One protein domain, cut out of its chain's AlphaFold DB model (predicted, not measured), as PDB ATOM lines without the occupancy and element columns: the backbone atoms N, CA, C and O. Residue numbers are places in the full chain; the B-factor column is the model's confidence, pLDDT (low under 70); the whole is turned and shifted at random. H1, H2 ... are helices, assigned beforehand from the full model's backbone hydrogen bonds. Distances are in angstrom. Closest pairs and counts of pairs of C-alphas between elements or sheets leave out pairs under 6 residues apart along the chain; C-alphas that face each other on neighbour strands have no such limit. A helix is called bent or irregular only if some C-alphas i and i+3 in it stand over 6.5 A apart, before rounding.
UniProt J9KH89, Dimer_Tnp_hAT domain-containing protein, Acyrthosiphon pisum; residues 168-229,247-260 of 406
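Overview. This is residues 168 to 229 and 247 to 260 of the 406 residues of the protein "Dimer_Tnp_hAT domain-containing protein" of Acyrthosiphon pisum (UniProt J9KH89). Kinked helix H2 spans an open arch: H1 and H4 cluster at its residues 194 to 201, and H3, standing free, makes the other leg. The 76 printed residues include four named helices, H1 to H4, all helix, loose: radius of gyration of the C-alphas 14.8 A, spans 37 by 33 by 19 A.

Arrangement. Start at H1, residues 179 to 185; it only just touches H2, residues 194 to 212, through residues 194 to 197, with 3 pairs of C-alphas within 8 A, closest His 182 and His 194, 5.9 A, about perpendicular at 87 degrees. H4, residues 248 to 259, touches H1 through residues 249 to 253, closest C-alphas Ile 181 and Ala 253, 6.6 A. Its residues 249 to 250 touch H2 residues 196 to 201, closest C-alphas Leu 197 and Gly 249, 5.7 A, about perpendicular at 78 degrees. H3, residues 219 to 229, is apart from H1, H2 and H4. Every O i to N i+4 pair is within hydrogen-bond range in H1 and H4, 13 of 15 in H2, 1 of 7 in H3, where O i to N i+3 gives 2 of 8.

Along the chain. Find C-alpha 179 at (204.405, 107.498, 61.587), where H1 begins. H2, 26.1 A, is irregular, C-alphas 206 and 209 being 7.2 A apart, with a kink of 41 degrees near residue 206. H3 is 17.1 A; H4, 16.3 A, ends at C-alpha 259, (202.374, 108.336, 80.094).

Size, cuts and confidence. Residues 230 to 246 are cut out, C-alphas 229 and 247 being 25.4 A apart. Look for pLDDT under 70 at residues 168 to 172, 175, 212 to 229 and 259 to 260.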
ATOM      1  N   CYS A 168     187.032 105.282  62.297       65.25
ATOM      2  CA  CYS A 168     186.347 105.096  61.025       65.25
ATOM      3  C   CYS A 168     186.647 103.695  60.481       65.25
ATOM      4  O   CYS A 168     187.806 103.310  60.358       65.25
ATOM      5  N   ILE A 169     185.599 102.925  60.191       66.25
ATOM      6  CA  ILE A 169     185.715 101.556  59.658       66.25
ATOM      7  C   ILE A 169     185.711 101.570  58.121       66.25
ATOM      8  O   ILE A 169     186.242 100.652  57.501       66.25
ATOM      9  N   ASP A 170     185.135 102.614  57.519       59.69
ATOM     10  CA  ASP A 170     184.825 102.668  56.088       59.69
ATOM     11  C   ASP A 170     185.899 103.395  55.253       59.69
ATOM     12  O   ASP A 170     185.907 103.270  54.028       59.69
ATOM     13  N   GLU A 171     186.832 104.115  55.889       66.94
ATOM     14  CA  GLU A 171     187.919 104.835  55.212       66.94
ATOM     15  C   GLU A 171     189.292 104.207  55.509       66.94
ATOM     16  O   GLU A 171     189.612 103.948  56.672       66.94
ATOM     17  N   PRO A 172     190.135 103.966  54.484       64.75
ATOM     18  CA  PRO A 172     191.494 103.486  54.694       64.75
ATOM     19  C   PRO A 172     192.348 104.559  55.377       64.75
ATOM     20  O   PRO A 172     192.242 105.748  55.069       64.75
ATOM     21  N   LEU A 173     193.236 104.129  56.281       73.44
ATOM     22  CA  LEU A 173     194.189 105.033  56.923       73.44
ATOM     23  C   LEU A 173     195.082 105.718  55.872       73.44
ATOM     24  O   LEU A 173     195.628 105.025  55.009       73.44
ATOM     25  N   PRO A 174     195.281 107.046  55.956       73.19
ATOM     26  CA  PRO A 174     196.285 107.742  55.160       73.19
ATOM     27  C   PRO A 174     197.676 107.108  55.313       73.19
ATOM     28  O   PRO A 174     198.061 106.705  56.410       73.19
ATOM     29  N   GLU A 175     198.467 107.070  54.234       65.88
ATOM     30  CA  GLU A 175     199.819 106.473  54.245       65.88
ATOM     31  C   GLU A 175     200.771 107.140  55.254       65.88
ATOM     32  O   GLU A 175     201.740 106.521  55.694       65.88
ATOM     33  N   ASP A 176     200.497 108.390  55.641       72.19
ATOM     34  CA  ASP A 176     201.269 109.156  56.624       72.19
ATOM     35  C   ASP A 176     200.831 108.952  58.084       72.19
ATOM     36  O   ASP A 176     201.524 109.406  58.996       72.19
ATOM     37  N   SER A 177     199.718 108.259  58.331       72.81
ATOM     38  CA  SER A 177     199.167 108.078  59.676       72.81
ATOM     39  C   SER A 177     200.042 107.182  60.554       72.81
ATOM     40  O   SER A 177     200.617 106.200  60.090       72.81
ATOM     41  N   LEU A 178     200.117 107.493  61.851       79.31
ATOM     42  CA  LEU A 178     200.834 106.734  62.890       79.31
ATOM     43  C   LEU A 178     202.365 106.690  62.732       79.31
ATOM     44  O   LEU A 178     203.037 106.006  63.507       79.31
ATOM     45  N   LYS A 179     202.946 107.433  61.782       82.06
ATOM     46  CA  LYS A 179     204.405 107.498  61.587       82.06
ATOM     47  C   LYS A 179     205.120 108.089  62.799       82.06
ATOM     48  O   LYS A 179     206.152 107.571  63.215       82.06
ATOM     49  N   SER A 180     204.567 109.139  63.405       78.75
ATOM     50  CA  SER A 180     205.189 109.811  64.554       78.75
ATOM     51  C   SER A 180     205.164 108.918  65.791       78.75
ATOM     52  O   SER A 180     206.135 108.877  66.546       78.75
ATOM     53  N   ILE A 181     204.064 108.185  65.984       81.88
ATOM     54  CA  ILE A 181     203.936 107.195  67.059       81.88
ATOM     55  C   ILE A 181     204.906 106.040  66.822       81.88
ATOM     56  O   ILE A 181     205.643 105.678  67.735       81.88
ATOM     57  N   HIS A 182     204.965 105.506  65.599       82.88
ATOM     58  CA  HIS A 182     205.893 104.433  65.241       82.88
ATOM     59  C   HIS A 182     207.349 104.817  65.533       82.88
ATOM     60  O   HIS A 182     208.021 104.091  66.262       82.88
ATOM     61  N   LEU A 183     207.795 106.005  65.108       82.44
ATOM     62  CA  LEU A 183     209.140 106.516  65.407       82.44
ATOM     63  C   LEU A 183     209.447 106.585  66.912       82.44
ATOM     64  O   LEU A 183     210.596 106.408  67.314       82.44
ATOM     65  N   LYS A 184     208.439 106.833  67.757       80.56
ATOM     66  CA  LYS A 184     208.589 106.845  69.223       80.56
ATOM     67  C   LYS A 184     208.545 105.453  69.855       80.56
ATOM     68  O   LYS A 184     209.017 105.308  70.979       80.56
ATOM     69  N   ILE A 185     208.026 104.446  69.155       81.44
ATOM     70  CA  ILE A 185     207.984 103.047  69.608       81.44
ATOM     71  C   ILE A 185     209.282 102.303  69.264       81.44
ATOM     72  O   ILE A 185     209.717 101.484  70.070       81.44
ATOM     73  N   ILE A 186     209.942 102.618  68.140       82.19
ATOM     74  CA  ILE A 186     211.187 101.953  67.688       82.19
ATOM     75  C   ILE A 186     212.247 101.791  68.799       82.19
ATOM     76  O   ILE A 186     212.789 100.693  68.919       82.19
ATOM     77  N   PRO A 187     212.543 102.800  69.651       80.69
ATOM     78  CA  PRO A 187     213.542 102.648  70.714       80.69
ATOM     79  C   PRO A 187     213.208 101.551  71.737       80.69
ATOM     80  O   PRO A 187     214.100 101.049  72.414       80.69
ATOM     81  N   PHE A 188     211.929 101.196  71.863       75.44
ATOM     82  CA  PHE A 188     211.434 100.168  72.776       75.44
ATOM     83  C   PHE A 188     211.174  98.831  72.067       75.44
ATOM     84  O   PHE A 188     211.214  97.786  72.712       75.44
ATOM     85  N   MET A 189     210.911  98.859  70.756       77.50
ATOM     86  CA  MET A 189     210.680  97.684  69.912       77.50
ATOM     87  C   MET A 189     211.363  97.869  68.542       77.50
ATOM     88  O   MET A 189     210.717  98.326  67.595       77.50
ATOM     89  N   PRO A 190     212.656  97.521  68.412       74.00
ATOM     90  CA  PRO A 190     213.436  97.802  67.204       74.00
ATOM     91  C   PRO A 190     212.977  97.013  65.967       74.00
ATOM     92  O   PRO A 190     213.115  97.507  64.852       74.00
ATOM     93  N   ASP A 191     212.381  95.832  66.152       77.62
ATOM     94  CA  ASP A 191     211.937  94.957  65.052       77.62
ATOM     95  C   ASP A 191     210.530  95.293  64.520       77.62
ATOM     96  O   ASP A 191     210.026  94.638  63.606       77.62
ATOM     97  N   PHE A 192     209.860  96.289  65.105       79.31
ATOM     98  CA  PHE A 192     208.469  96.599  64.799       79.31
ATOM     99  C   PHE A 192     208.351  97.547  63.600       79.31
ATOM    100  O   PHE A 192     208.916  98.641  63.592       79.31
ATOM    101  N   SER A 193     207.586  97.154  62.579       83.69
ATOM    102  CA  SER A 193     207.401  97.934  61.347       83.69
ATOM    103  C   SER A 193     206.160  98.831  61.399       83.69
ATOM    104  O   SER A 193     205.133  98.466  61.967       83.69
ATOM    105  N   HIS A 194     206.213  99.986  60.725       82.06
ATOM    106  CA  HIS A 194     205.064 100.893  60.578       82.06
ATOM    107  C   HIS A 194     203.852 100.182  59.955       82.06
ATOM    108  O   HIS A 194     202.728 100.343  60.423       82.06
ATOM    109  N   GLY A 195     204.088  99.297  58.982       79.19
ATOM    110  CA  GLY A 195     203.026  98.500  58.365       79.19
ATOM    111  C   GLY A 195     202.335  97.541  59.341       79.19
ATOM    112  O   GLY A 195     201.129  97.333  59.231       79.19
ATOM    113  N   GLN A 196     203.062  97.002  60.327       80.75
ATOM    114  CA  GLN A 196     202.486  96.139  61.366       80.75
ATOM    115  C   GLN A 196     201.590  96.946  62.309       80.75
ATOM    116  O   GLN A 196     200.496  96.495  62.634       80.75
ATOM    117  N   LEU A 197     201.990  98.171  62.666       82.00
ATOM    118  CA  LEU A 197     201.162  99.074  63.472       82.00
ATOM    119  C   LEU A 197     199.833  99.397  62.789       82.00
ATOM    120  O   LEU A 197     198.779  99.328  63.418       82.00
ATOM    121  N   CYS A 198     199.873  99.718  61.496       82.25
ATOM    122  CA  CYS A 198     198.673 100.015  60.721       82.25
ATOM    123  C   CYS A 198     197.755  98.789  60.591       82.25
ATOM    124  O   CYS A 198     196.534  98.920  60.668       82.25
ATOM    125  N   GLN A 199     198.323  97.591  60.425       82.12
ATOM    126  CA  GLN A 199     197.556  96.343  60.392       82.12
ATOM    127  C   GLN A 199     196.899  96.038  61.743       82.12
ATOM    128  O   GLN A 199     195.704  95.743  61.774       82.12
ATOM    129  N   GLU A 200     197.641  96.164  62.848       84.50
ATOM    130  CA  GLU A 200     197.104  96.016  64.206       84.50
ATOM    131  C   GLU A 200     195.975  97.013  64.471       84.50
ATOM    132  O   GLU A 200     194.918  96.636  64.979       84.50
ATOM    133  N   TYR A 201     196.174  98.275  64.085       84.75
ATOM    134  CA  TYR A 201     195.178  99.327  64.228       84.75
ATOM    135  C   TYR A 201     193.892  99.006  63.452       84.75
ATOM    136  O   TYR A 201     192.807  99.020  64.030       84.75
ATOM    137  N   ASN A 202     194.000  98.662  62.165       82.94
ATOM    138  CA  ASN A 202     192.835  98.358  61.329       82.94
ATOM    139  C   ASN A 202     192.072  97.126  61.839       82.94
ATOM    140  O   ASN A 202     190.839  97.125  61.891       82.94
ATOM    141  N   ASP A 203     192.793  96.088  62.272       83.62
ATOM    142  CA  ASP A 203     192.182  94.901  62.867       83.62
ATOM    143  C   ASP A 203     191.460  95.238  64.185       83.62
ATOM    144  O   ASP A 203     190.314  94.825  64.389       83.62
ATOM    145  N   PHE A 204     192.067  96.065  65.042       83.38
ATOM    146  CA  PHE A 204     191.458  96.534  66.287       83.38
ATOM    147  C   PHE A 204     190.197  97.380  66.047       83.38
ATOM    148  O   PHE A 204     189.152  97.117  66.650       83.38
ATOM    149  N   VAL A 205     190.256  98.344  65.123       82.94
ATOM    150  CA  VAL A 205     189.121  99.202  64.744       82.94
ATOM    151  C   VAL A 205     187.960  98.374  64.197       82.94
ATOM    152  O   VAL A 205     186.818  98.565  64.621       82.94
ATOM    153  N   SER A 206     188.233  97.380  63.345       81.69
ATOM    154  CA  SER A 206     187.196  96.492  62.799       81.69
ATOM    155  C   SER A 206     186.451  95.698  63.888       81.69
ATOM    156  O   SER A 206     185.260  95.386  63.769       81.69
ATOM    157  N   LYS A 207     187.140  95.390  64.995       82.31
ATOM    158  CA  LYS A 207     186.611  94.633  66.138       82.31
ATOM    159  C   LYS A 207     186.006  95.537  67.220       82.31
ATOM    160  O   LYS A 207     185.213  95.049  68.034       82.31
ATOM    161  N   TRP A 208     186.289  96.841  67.207       81.56
ATOM    162  CA  TRP A 208     185.831  97.802  68.214       81.56
ATOM    163  C   TRP A 208     184.306  97.843  68.427       81.56
ATOM    164  O   TRP A 208     183.881  97.798  69.585       81.56
ATOM    165  N   PRO A 209     183.433  97.817  67.395       76.75
ATOM    166  CA  PRO A 209     181.978  97.827  67.603       76.75
ATOM    167  C   PRO A 209     181.460  96.635  68.417       76.75
ATOM    168  O   PRO A 209     180.449  96.742  69.118       76.75
ATOM    169  N   LYS A 210     182.154  95.489  68.340       75.81
ATOM    170  CA  LYS A 210     181.841  94.283  69.119       75.81
ATOM    171  C   LYS A 210     182.364  94.391  70.556       75.81
ATOM    172  O   LYS A 210     181.720  93.873  71.467       75.81
ATOM    173  N   LEU A 211     183.487  95.081  70.762       71.38
ATOM    174  CA  LEU A 211     184.088  95.330  72.076       71.38
ATOM    175  C   LEU A 211     183.327  96.403  72.869       71.38
ATOM    176  O   LEU A 211     183.034  96.191  74.046       71.38
ATOM    177  N   LYS A 212     182.894  97.489  72.213       67.06
ATOM    178  CA  LYS A 212     182.133  98.600  72.816       67.06
ATOM    179  C   LYS A 212     180.872  98.130  73.549       67.06
ATOM    180  O   LYS A 212     180.538  98.659  74.603       67.06
ATOM    181  N   LYS A 213     180.194  97.099  73.029       62.19
ATOM    182  CA  LYS A 213     178.971  96.530  73.625       62.19
ATOM    183  C   LYS A 213     179.215  95.702  74.893       62.19
ATOM    184  O   LYS A 213     178.278  95.502  75.653       62.19
ATOM    185  N   LYS A 214     180.440  95.209  75.117       58.62
ATOM    186  CA  LYS A 214     180.793  94.402  76.299       58.62
ATOM    187  C   LYS A 214     181.343  95.234  77.464       58.62
ATOM    188  O   LYS A 214     181.413  94.718  78.571       58.62
ATOM    189  N   PHE A 215     181.749  96.484  77.222       54.72
ATOM    190  CA  PHE A 215     182.638  97.226  78.126       54.72
ATOM    191  C   PHE A 215     181.993  98.312  79.010       54.72
ATOM    192  O   PHE A 215     182.721  98.980  79.739       54.72
ATOM    193  N   LEU A 216     180.665  98.482  79.036       47.22
ATOM    194  CA  LEU A 216     180.011  99.326  80.056       47.22
ATOM    195  C   LEU A 216     178.841  98.588  80.734       47.22
ATOM    196  O   LEU A 216     178.074  97.963  79.999       47.22
ATOM    197  N   PRO A 217     178.628  98.699  82.072       46.12
ATOM    198  CA  PRO A 217     179.228  99.649  83.026       46.12
ATOM    199  C   PRO A 217     179.566  99.028  84.410       46.12
ATOM    200  O   PRO A 217     178.752  99.121  85.318       46.12
ATOM    201  N   ILE A 218     180.742  98.416  84.616       45.44
ATOM    202  CA  ILE A 218     181.234  98.075  85.982       45.44
ATOM    203  C   ILE A 218     182.761  98.242  86.101       45.44
ATOM    204  O   ILE A 218     183.265  98.671  87.133       45.44
ATOM    205  N   THR A 219     183.530  97.988  85.043       40.91
ATOM    206  CA  THR A 219     184.993  97.852  85.132       40.91
ATOM    207  C   THR A 219     185.769  99.156  85.338       40.91
ATOM    208  O   THR A 219     186.820  99.122  85.970       40.91
ATOM    209  N   PHE A 220     185.269 100.312  84.886       44.28
ATOM    210  CA  PHE A 220     186.010 101.579  85.014       44.28
ATOM    211  C   PHE A 220     186.233 102.011  86.478       44.28
ATOM    212  O   PHE A 220     187.224 102.667  86.769       44.28
ATOM    213  N   LEU A 221     185.365 101.583  87.404       39.19
ATOM    214  CA  LEU A 221     185.511 101.841  88.844       39.19
ATOM    215  C   LEU A 221     186.499 100.887  89.541       39.19
ATOM    216  O   LEU A 221     187.100 101.269  90.536       39.19
ATOM    217  N   PHE A 222     186.704  99.671  89.021       39.44
ATOM    218  CA  PHE A 222     187.587  98.673  89.649       39.44
ATOM    219  C   PHE A 222     189.038  98.738  89.155       39.44
ATOM    220  O   PHE A 222     189.958  98.400  89.902       39.44
ATOM    221  N   PHE A 223     189.278  99.197  87.921       41.91
ATOM    222  CA  PHE A 223     190.632  99.249  87.353       41.91
ATOM    223  C   PHE A 223     191.556 100.268  88.040       41.91
ATOM    224  O   PHE A 223     192.774 100.087  88.002       41.91
ATOM    225  N   THR A 224     191.007 101.301  88.686       41.94
ATOM    226  CA  THR A 224     191.790 102.333  89.383       41.94
ATOM    227  C   THR A 224     192.280 101.907  90.768       41.94
ATOM    228  O   THR A 224     193.288 102.440  91.220       41.94
ATOM    229  N   GLU A 225     191.619 100.954  91.437       34.41
ATOM    230  CA  GLU A 225     191.955 100.594  92.825       34.41
ATOM    231  C   GLU A 225     192.884  99.378  92.950       34.41
ATOM    232  O   GLU A 225     193.784  99.393  93.784       34.41
ATOM    233  N   GLN A 226     192.739  98.337  92.119       31.53
ATOM    234  CA  GLN A 226     193.540  97.111  92.300       31.53
ATOM    235  C   GLN A 226     194.935  97.153  91.657       31.53
ATOM    236  O   GLN A 226     195.878  96.598  92.211       31.53
ATOM    237  N   ASN A 227     195.126  97.858  90.537       38.22
ATOM    238  CA  ASN A 227     196.427  97.873  89.847       38.22
ATOM    239  C   ASN A 227     197.467  98.830  90.452       38.22
ATOM    240  O   ASN A 227     198.636  98.772  90.064       38.22
ATOM    241  N   TYR A 228     197.074  99.702  91.385       44.25
ATOM    242  CA  TYR A 228     198.008 100.638  92.020       44.25
ATOM    243  C   TYR A 228     198.843  99.980  93.131       44.25
ATOM    244  O   TYR A 228     199.934 100.453  93.421       44.25
ATOM    245  N   MET A 229     198.377  98.862  93.705       33.06
ATOM    246  CA  MET A 229     199.085  98.155  94.786       33.06
ATOM    247  C   MET A 229     199.882  96.929  94.310       33.06
ATOM    248  O   MET A 229     200.795  96.491  95.008       33.06
ATOM    249  N   TYR A 247     197.902  92.788  70.474       79.94
ATOM    250  CA  TYR A 247     198.276  94.022  69.776       79.94
ATOM    251  C   TYR A 247     199.431  94.727  70.514       79.94
ATOM    252  O   TYR A 247     199.188  95.647  71.303       79.94
ATOM    253  N   PRO A 248     200.684  94.260  70.366       79.75
ATOM    254  CA  PRO A 248     201.828  94.823  71.078       79.75
ATOM    255  C   PRO A 248     202.120  96.276  70.680       79.75
ATOM    256  O   PRO A 248     202.385  97.099  71.559       79.75
ATOM    257  N   GLY A 249     202.014  96.626  69.396       79.94
ATOM    258  CA  GLY A 249     202.255  97.990  68.925       79.94
ATOM    259  C   GLY A 249     201.206  98.965  69.439       79.94
ATOM    260  O   GLY A 249     201.531 100.045  69.937       79.94
ATOM    261  N   LEU A 250     199.939  98.551  69.399       81.69
ATOM    262  CA  LEU A 250     198.841  99.355  69.927       81.69
ATOM    263  C   LEU A 250     198.923  99.514  71.454       81.69
ATOM    264  O   LEU A 250     198.678 100.604  71.970       81.69
ATOM    265  N   TYR A 251     199.316  98.462  72.180       82.19
ATOM    266  CA  TYR A 251     199.557  98.536  73.623       82.19
ATOM    267  C   TYR A 251     200.606  99.597  73.961       82.19
ATOM    268  O   TYR A 251     200.362 100.446  74.818       82.19
ATOM    269  N   PHE A 252     201.744  99.604  73.261       78.31
ATOM    270  CA  PHE A 252     202.762 100.632  73.462       78.31
ATOM    271  C   PHE A 252     202.279 102.025  73.058       78.31
ATOM    272  O   PHE A 252     202.594 102.983  73.757       78.31
ATOM    273  N   ALA A 253     201.476 102.152  72.000       81.12
ATOM    274  CA  ALA A 253     200.896 103.429  71.595       81.12
ATOM    275  C   ALA A 253     199.961 104.014  72.674       81.12
ATOM    276  O   ALA A 253     200.082 105.190  73.022       81.12
ATOM    277  N   TYR A 254     199.086 103.195  73.268       80.25
ATOM    278  CA  TYR A 254     198.238 103.618  74.390       80.25
ATOM    279  C   TYR A 254     199.031 103.849  75.672       80.25
ATOM    280  O   TYR A 254     198.761 104.809  76.389       80.25
ATOM    281  N   LYS A 255     200.028 103.010  75.965       80.62
ATOM    282  CA  LYS A 255     200.927 103.213  77.105       80.62
ATOM    283  C   LYS A 255     201.646 104.553  76.981       80.62
ATOM    284  O   LYS A 255     201.640 105.325  77.931       80.62
ATOM    285  N   LEU A 256     202.177 104.856  75.797       78.88
ATOM    286  CA  LEU A 256     202.801 106.133  75.476       78.88
ATOM    287  C   LEU A 256     201.816 107.289  75.705       78.88
ATOM    288  O   LEU A 256     202.137 108.208  76.455       78.88
ATOM    289  N   LEU A 257     200.604 107.207  75.141       78.38
ATOM    290  CA  LEU A 257     199.548 108.211  75.315       78.38
ATOM    291  C   LEU A 257     199.204 108.457  76.794       78.38
ATOM    292  O   LEU A 257     199.076 109.604  77.207       78.38
ATOM    293  N   LEU A 258     199.086 107.399  77.600       73.69
ATOM    294  CA  LEU A 258     198.763 107.500  79.028       73.69
ATOM    295  C   LEU A 258     199.935 108.013  79.875       73.69
ATOM    296  O   LEU A 258     199.716 108.616  80.923       73.69
ATOM    297  N   THR A 259     201.176 107.792  79.435       69.44
ATOM    298  CA  THR A 259     202.374 108.336  80.094       69.44
ATOM    299  C   THR A 259     202.671 109.787  79.728       69.44
ATOM    300  O   THR A 259     203.474 110.425  80.410       69.44
ATOM    301  N   PHE A 260     202.035 110.336  78.688       68.44
ATOM    302  CA  PHE A 260     202.146 111.759  78.396       68.44
ATOM    303  C   PHE A 260     201.532 112.559  79.545       68.44
ATOM    304  O   PHE A 260     200.327 112.547  79.788       68.44
TER     305      PHE A 260